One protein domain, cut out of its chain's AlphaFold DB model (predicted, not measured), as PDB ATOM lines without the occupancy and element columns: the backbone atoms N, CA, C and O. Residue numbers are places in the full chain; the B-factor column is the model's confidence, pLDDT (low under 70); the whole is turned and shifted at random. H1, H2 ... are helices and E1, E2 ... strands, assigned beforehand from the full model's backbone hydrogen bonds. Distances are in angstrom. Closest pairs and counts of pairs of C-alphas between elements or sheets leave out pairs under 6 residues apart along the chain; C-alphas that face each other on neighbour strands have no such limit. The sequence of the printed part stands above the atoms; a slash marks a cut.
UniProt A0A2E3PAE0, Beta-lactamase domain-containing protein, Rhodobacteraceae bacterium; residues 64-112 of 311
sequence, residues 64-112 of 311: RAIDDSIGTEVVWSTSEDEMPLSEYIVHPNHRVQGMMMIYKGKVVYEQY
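AT A GLANCE: This is residues 64 to 112 of the 311 residues of the protein "Beta-lactamase domain-containing protein" of Rhodobacteraceae bacterium (UniProt A0A2E3PAE0). Two small strand hairpins, E1 with E2 and E3 with E4, turn at opposite ends of an elongated shape, and two short helices, H1 and H2, touch each other between them. The printed part has 49 residues, with named elements in the order H1, E1, E2, H2, E3, E4; each hairpin is an antiparallel sheet of two strands. The class is mixed, helices and strands; the whole is only just compact, close to loose, with a radius of gyration of the C-alphas of 11.3 A and spans of 34 by 21 by 13 A.

HOW THE PARTS SIT: Start at H1, residues 69 to 73, where every O i to N i+4 pair is within hydrogen-bond range. A tight link leads to the hairpin of E1, residues 75 to 77, and E2, residues 82 to 84; find N 76 and O 83 3.0 A apart. H2, residues 85 to 88, is too short for such a helix pair and touches H1, the closest C-alphas being those of Gly 71 and Ser 86, 4.5 A apart. Look next at the hairpin of E3, residues 99 to 103, and E4, residues 106 to 111, at 164 degrees: N 101 and O 109 are 2.8 A apart, within hydrogen-bond range. E1 and E2 are apart from E3 and E4.

IN THESE COORDINATES: Find C-alpha 69 at (-52.470, -1.260, -13.885), where H1 begins. E3 covers 13.6 A from first to last C-alpha. E4 covers 14.7 A and ends at C-alpha 111, (-43.055, -6.639, -6.032).

THE WHOLE: The two C-alphas farthest apart, those of Glu 80 and Gly 105, are 34.0 A apart. The printed part has no cut, no link is long, and no printed residue is under 70 in pLDDT.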
ATOM      1  N   ARG A  64     -43.827 -14.207 -17.776       97.75
ATOM      2  CA  ARG A  64     -44.296 -12.894 -17.318       97.75
ATOM      3  C   ARG A  64     -45.255 -12.296 -18.340       97.75
ATOM      4  O   ARG A  64     -44.988 -12.312 -19.541       97.75
ATOM      5  N   ALA A  65     -46.355 -11.747 -17.850       98.06
ATOM      6  CA  ALA A  65     -47.287 -10.894 -18.575       98.06
ATOM      7  C   ALA A  65     -47.725  -9.774 -17.623       98.06
ATOM      8  O   ALA A  65     -48.893  -9.697 -17.255       98.06
ATOM      9  N   ILE A  66     -46.741  -8.993 -17.161       97.94
ATOM     10  CA  ILE A  66     -46.940  -7.955 -16.148       97.94
ATOM     11  C   ILE A  66     -47.958  -6.931 -16.641       97.94
ATOM     12  O   ILE A  66     -47.857  -6.446 -17.770       97.94
ATOM     13  N   ASP A  67     -48.914  -6.628 -15.774       97.25
ATOM     14  CA  ASP A  67     -49.903  -5.581 -15.949       97.25
ATOM     15  C   ASP A  67     -49.715  -4.546 -14.836       97.25
ATOM     16  O   ASP A  67     -50.101  -4.755 -13.683       97.25
ATOM     17  N   ASP A  68     -49.071  -3.431 -15.182       94.62
ATOM     18  CA  ASP A  68     -48.774  -2.362 -14.229       94.62
ATOM     19  C   ASP A  68     -50.053  -1.702 -13.680       94.62
ATOM     20  O   ASP A  68     -50.004  -1.117 -12.594       94.62
ATOM     21  N   SER A  69     -51.202  -1.820 -14.372       96.69
ATOM     22  CA  SER A  69     -52.470  -1.260 -13.885       96.69
ATOM     23  C   SER A  69     -52.930  -1.937 -12.597       96.69
ATOM     24  O   SER A  69     -53.553  -1.286 -11.765       96.69
ATOM     25  N   ILE A  70     -52.550  -3.199 -12.360       96.06
ATOM     26  CA  ILE A  70     -52.881  -3.924 -11.127       96.06
ATOM     27  C   ILE A  70     -52.398  -3.143  -9.896       96.06
ATOM     28  O   ILE A  70     -53.113  -3.065  -8.901       96.06
ATOM     29  N   GLY A  71     -51.224  -2.507  -9.972       94.62
ATOM     30  CA  GLY A  71     -50.678  -1.707  -8.876       94.62
ATOM     31  C   GLY A  71     -51.529  -0.490  -8.507       94.62
ATOM     32  O   GLY A  71     -51.590  -0.135  -7.334       94.62
ATOM     33  N   THR A  72     -52.185   0.136  -9.487       94.44
ATOM     34  CA  THR A  72     -52.930   1.391  -9.304       94.44
ATOM     35  C   THR A  72     -54.446   1.201  -9.228       94.44
ATOM     36  O   THR A  72     -55.118   1.996  -8.577       94.44
ATOM     37  N   GLU A  73     -54.995   0.169  -9.873       95.19
ATOM     38  CA  GLU A  73     -56.436  -0.107  -9.956       95.19
ATOM     39  C   GLU A  73     -56.942  -1.006  -8.820       95.19
ATOM     40  O   GLU A  73     -58.112  -0.916  -8.443       95.19
ATOM     41  N   VAL A  74     -56.086  -1.862  -8.250       92.94
ATOM     42  CA  VAL A  74     -56.430  -2.630  -7.046       92.94
ATOM     43  C   VAL A  74     -56.251  -1.723  -5.836       92.94
ATOM     44  O   VAL A  74     -55.134  -1.339  -5.507       92.94
ATOM     45  N   VAL A  75     -57.354  -1.391  -5.169       92.44
ATOM     46  CA  VAL A  75     -57.376  -0.523  -3.985       92.44
ATOM     47  C   VAL A  75     -57.798  -1.338  -2.770       92.44
ATOM     48  O   VAL A  75     -58.765  -2.100  -2.835       92.44
ATOM     49  N   TRP A  76     -57.085  -1.169  -1.658       83.75
ATOM     50  CA  TRP A  76     -57.458  -1.741  -0.367       83.75
ATOM     51  C   TRP A  76     -57.866  -0.660   0.615       83.75
ATOM     52  O   TRP A  76     -57.194   0.360   0.746       83.75
ATOM     53  N   SER A  77     -58.928  -0.939   1.363       85.56
ATOM     54  CA  SER A  77     -59.258  -0.188   2.567       85.56
ATOM     55  C   SER A  77     -58.391  -0.708   3.717       85.56
ATOM     56  O   SER A  77     -58.487  -1.881   4.088       85.56
ATOM     57  N   THR A  78     -57.529   0.143   4.271       82.94
ATOM     58  CA  THR A  78     -56.766  -0.158   5.489       82.94
ATOM     59  C   THR A  78     -57.444   0.480   6.704       82.94
ATOM     60  O   THR A  78     -58.465   1.158   6.586       82.94
ATOM     61  N   SER A  79     -56.901   0.258   7.903       81.81
ATOM     62  CA  SER A  79     -57.346   0.977   9.105       81.81
ATOM     63  C   SER A  79     -56.992   2.468   9.089       81.81
ATOM     64  O   SER A  79     -57.491   3.211   9.931       81.81
ATOM     65  N   GLU A  80     -56.094   2.882   8.193       80.19
ATOM     66  CA  GLU A  80     -55.593   4.250   8.080       80.19
ATOM     67  C   GLU A  80     -56.337   5.005   6.970       80.19
ATOM     68  O   GLU A  80     -56.933   6.038   7.255       80.19
ATOM     69  N   ASP A  81     -56.347   4.463   5.745       84.75
ATOM     70  CA  ASP A  81     -56.957   5.068   4.553       84.75
ATOM     71  C   ASP A  81     -57.193   4.019   3.442       84.75
ATOM     72  O   ASP A  81     -56.746   2.871   3.525       84.75
ATOM     73  N   GLU A  82     -57.892   4.408   2.372       92.00
ATOM     74  CA  GLU A  82     -57.879   3.649   1.116       92.00
ATOM     75  C   GLU A  82     -56.619   3.970   0.316       92.00
ATOM     76  O   GLU A  82     -56.312   5.137   0.074       92.00
ATOM     77  N   MET A  83     -55.907   2.939  -0.138       94.06
ATOM     78  CA  MET A  83     -54.696   3.120  -0.939       94.06
ATOM     79  C   MET A  83     -54.568   2.063  -2.042       94.06
ATOM     80  O   MET A  83     -54.994   0.915  -1.852       94.06
ATOM     81  N   PRO A  84     -53.976   2.417  -3.197       94.81
ATOM     82  CA  PRO A  84     -53.623   1.448  -4.222       94.81
ATOM     83  C   PRO A  84     -52.641   0.390  -3.707       94.81
ATOM     84  O   PRO A  84     -51.801   0.654  -2.845       94.81
ATOM     85  N   LEU A  85     -52.686  -0.795  -4.308       93.62
ATOM     86  CA  LEU A  85     -51.781  -1.919  -4.073       93.62
ATOM     87  C   LEU A  85     -50.306  -1.497  -4.083       93.62
ATOM     88  O   LEU A  85     -49.539  -1.896  -3.207       93.62
ATOM     89  N   SER A  86     -49.906  -0.665  -5.048       92.69
ATOM     90  CA  SER A  86     -48.527  -0.187  -5.170       92.69
ATOM     91  C   SER A  86     -48.075   0.676  -3.995       92.69
ATOM     92  O   SER A  86     -46.884   0.710  -3.710       92.69
ATOM     93  N   GLU A  87     -49.000   1.370  -3.331       92.38
ATOM     94  CA  GLU A  87     -48.712   2.160  -2.132       92.38
ATOM     95  C   GLU A  87     -48.758   1.279  -0.885       92.38
ATOM     96  O   GLU A  87     -47.860   1.356  -0.051       92.38
ATOM     97  N   TYR A  88     -49.732   0.368  -0.803       91.38
ATOM     98  CA  TYR A  88     -49.868  -0.576   0.302       91.38
ATOM     99  C   TYR A  88     -48.605  -1.410   0.528       91.38
ATOM    100  O   TYR A  88     -48.174  -1.574   1.667       91.38
ATOM    101  N   ILE A  89     -48.014  -1.945  -0.543       90.62
ATOM    102  CA  ILE A  89     -46.874  -2.866  -0.448       90.62
ATOM    103  C   ILE A  89     -45.622  -2.192   0.123       90.62
ATOM    104  O   ILE A  89     -44.858  -2.841   0.831       90.62
ATOM    105  N   VAL A  90     -45.411  -0.911  -0.178       88.38
ATOM    106  CA  VAL A  90     -44.231  -0.137   0.254       88.38
ATOM    107  C   VAL A  90     -44.538   0.787   1.434       88.38
ATOM    108  O   VAL A  90     -43.718   1.628   1.801       88.38
ATOM    109  N   HIS A  91     -45.739   0.688   2.005       87.38
ATOM    110  CA  HIS A  91     -46.161   1.576   3.073       87.38
ATOM    111  C   HIS A  91     -45.285   1.356   4.320       87.38
ATOM    112  O   HIS A  91     -45.118   0.213   4.745       87.38
ATOM    113  N   PRO A  92     -44.758   2.412   4.967       81.50
ATOM    114  CA  PRO A  92     -43.799   2.276   6.069       81.50
ATOM    115  C   PRO A  92     -44.359   1.564   7.308       81.50
ATOM    116  O   PRO A  92     -43.589   1.000   8.087       81.50
ATOM    117  N   ASN A  93     -45.685   1.568   7.494       81.19
ATOM    118  CA  ASN A  93     -46.344   0.841   8.584       81.19
ATOM    119  C   ASN A  93     -46.699  -0.605   8.203       81.19
ATOM    120  O   ASN A  93     -47.091  -1.387   9.068       81.19
ATOM    121  N   HIS A  94     -46.573  -0.980   6.928       86.81
ATOM    122  CA  HIS A  94     -46.824  -2.337   6.462       86.81
ATOM    123  C   HIS A  94     -45.503  -3.090   6.337       86.81
ATOM    124  O   HIS A  94     -44.490  -2.556   5.895       86.81
ATOM    125  N   ARG A  95     -45.504  -4.362   6.737       88.81
ATOM    126  CA  ARG A  95     -44.301  -5.207   6.706       88.81
ATOM    127  C   ARG A  95     -44.325  -6.237   5.580       88.81
ATOM    128  O   ARG A  95     -43.861  -7.359   5.754       88.81
ATOM    129  N   VAL A  96     -44.888  -5.865   4.430       92.31
ATOM    130  CA  VAL A  96     -44.898  -6.728   3.241       92.31
ATOM    131  C   VAL A  96     -43.460  -6.899   2.763       92.31
ATOM    132  O   VAL A  96     -42.760  -5.917   2.550       92.31
ATOM    133  N   GLN A  97     -43.005  -8.141   2.600       93.62
ATOM    134  CA  GLN A  97     -41.655  -8.420   2.100       93.62
ATOM    135  C   GLN A  97     -41.653  -8.763   0.613       93.62
ATOM    136  O   GLN A  97     -40.825  -8.243  -0.136       93.62
ATOM    137  N   GLY A  98     -42.628  -9.550   0.161       94.25
ATOM    138  CA  GLY A  98     -42.810  -9.894  -1.242       94.25
ATOM    139  C   GLY A  98     -44.261 -10.197  -1.579       94.25
ATOM    140  O   GLY A  98     -45.031 -10.651  -0.737       94.25
ATOM    141  N   MET A  99     -44.627  -9.944  -2.830       94.56
ATOM    142  CA  MET A  99     -45.927 -10.254  -3.398       94.56
ATOM    143  C   MET A  99     -45.761 -10.687  -4.850       94.56
ATOM    144  O   MET A  99     -45.042 -10.053  -5.616       94.56
ATOM    145  N   MET A 100     -46.471 -11.744  -5.231       95.06
ATOM    146  CA  MET A 100     -46.577 -12.211  -6.609       95.06
ATOM    147  C   MET A 100     -48.024 -12.620  -6.879       95.06
ATOM    148  O   MET A 100     -48.629 -13.324  -6.073       95.06
ATOM    149  N   MET A 101     -48.568 -12.216  -8.024       96.06
ATOM    150  CA  MET A 101     -49.861 -12.674  -8.524       96.06
ATOM    151  C   MET A 101     -49.666 -13.427  -9.834       96.06
ATOM    152  O   MET A 101     -48.981 -12.956 -10.749       96.06
ATOM    153  N   ILE A 102     -50.298 -14.595  -9.929       97.06
ATOM    154  CA  ILE A 102     -50.255 -15.456 -11.109       97.06
ATOM    155  C   ILE A 102     -51.666 -15.576 -11.677       97.06
ATOM    156  O   ILE A 102     -52.600 -15.952 -10.972       97.06
ATOM    157  N   TYR A 103     -51.815 -15.315 -12.973       97.06
ATOM    158  CA  TYR A 103     -53.064 -15.505 -13.700       97.06
ATOM    159  C   TYR A 103     -52.809 -16.322 -14.966       97.06
ATOM    160  O   TYR A 103     -51.942 -15.994 -15.775       97.06
ATOM    161  N   LYS A 104     -53.553 -17.426 -15.129       96.81
ATOM    162  CA  LYS A 104     -53.419 -18.362 -16.265       96.81
ATOM    163  C   LYS A 104     -51.968 -18.811 -16.520       96.81
ATOM    164  O   LYS A 104     -51.518 -18.864 -17.662       96.81
ATOM    165  N   GLY A 105     -51.239 -19.115 -15.445       96.50
ATOM    166  CA  GLY A 105     -49.858 -19.609 -15.507       96.50
ATOM    167  C   GLY A 105     -48.790 -18.541 -15.762       96.50
ATOM    168  O   GLY A 105     -47.630 -18.898 -15.944       96.50
ATOM    169  N   LYS A 106     -49.149 -17.250 -15.768       98.19
ATOM    170  CA  LYS A 106     -48.202 -16.142 -15.957       98.19
ATOM    171  C   LYS A 106     -48.179 -15.223 -14.749       98.19
ATOM    172  O   LYS A 106     -49.231 -14.938 -14.181       98.19
ATOM    173  N   VAL A 107     -46.999 -14.730 -14.394       97.94
ATOM    174  CA  VAL A 107     -46.852 -13.652 -13.414       97.94
ATOM    175  C   VAL A 107     -47.406 -12.373 -14.034       97.94
ATOM    176  O   VAL A 107     -46.919 -11.943 -15.081       97.94
ATOM    177  N   VAL A 108     -48.433 -11.802 -13.408       97.94
ATOM    178  CA  VAL A 108     -49.093 -10.559 -13.851       97.94
ATOM    179  C   VAL A 108     -48.765  -9.372 -12.953       97.94
ATOM    180  O   VAL A 108     -48.867  -8.233 -13.384       97.94
ATOM    181  N   TYR A 109     -48.314  -9.633 -11.729       96.50
ATOM    182  CA  TYR A 109     -47.855  -8.614 -10.797       96.50
ATOM    183  C   TYR A 109     -46.801  -9.224  -9.877       96.50
ATOM    184  O   TYR A 109     -46.998 -10.332  -9.376       96.50
ATOM    185  N   GLU A 110     -45.690  -8.532  -9.648       95.75
ATOM    186  CA  GLU A 110     -44.710  -8.924  -8.638       95.75
ATOM    187  C   GLU A 110     -43.975  -7.707  -8.065       95.75
ATOM    188  O   GLU A 110     -43.515  -6.844  -8.810       95.75
ATOM    189  N   GLN A 111     -43.853  -7.639  -6.739       94.38
ATOM    190  CA  GLN A 111     -43.055  -6.639  -6.032       94.38
ATOM    191  C   GLN A 111     -42.399  -7.258  -4.800       94.38
ATOM    192  O   GLN A 111     -43.004  -8.065  -4.101       94.38
ATOM    193  N   TYR A 112     -41.163  -6.849  -4.518       95.06
ATOM    194  CA  TYR A 112     -40.371  -7.375  -3.406       95.06
ATOM    195  C   TYR A 112     -39.722  -6.213  -2.639       95.06
ATOM    196  O   TYR A 112     -38.528  -5.940  -2.784       95.06
TER     197      TYR A 112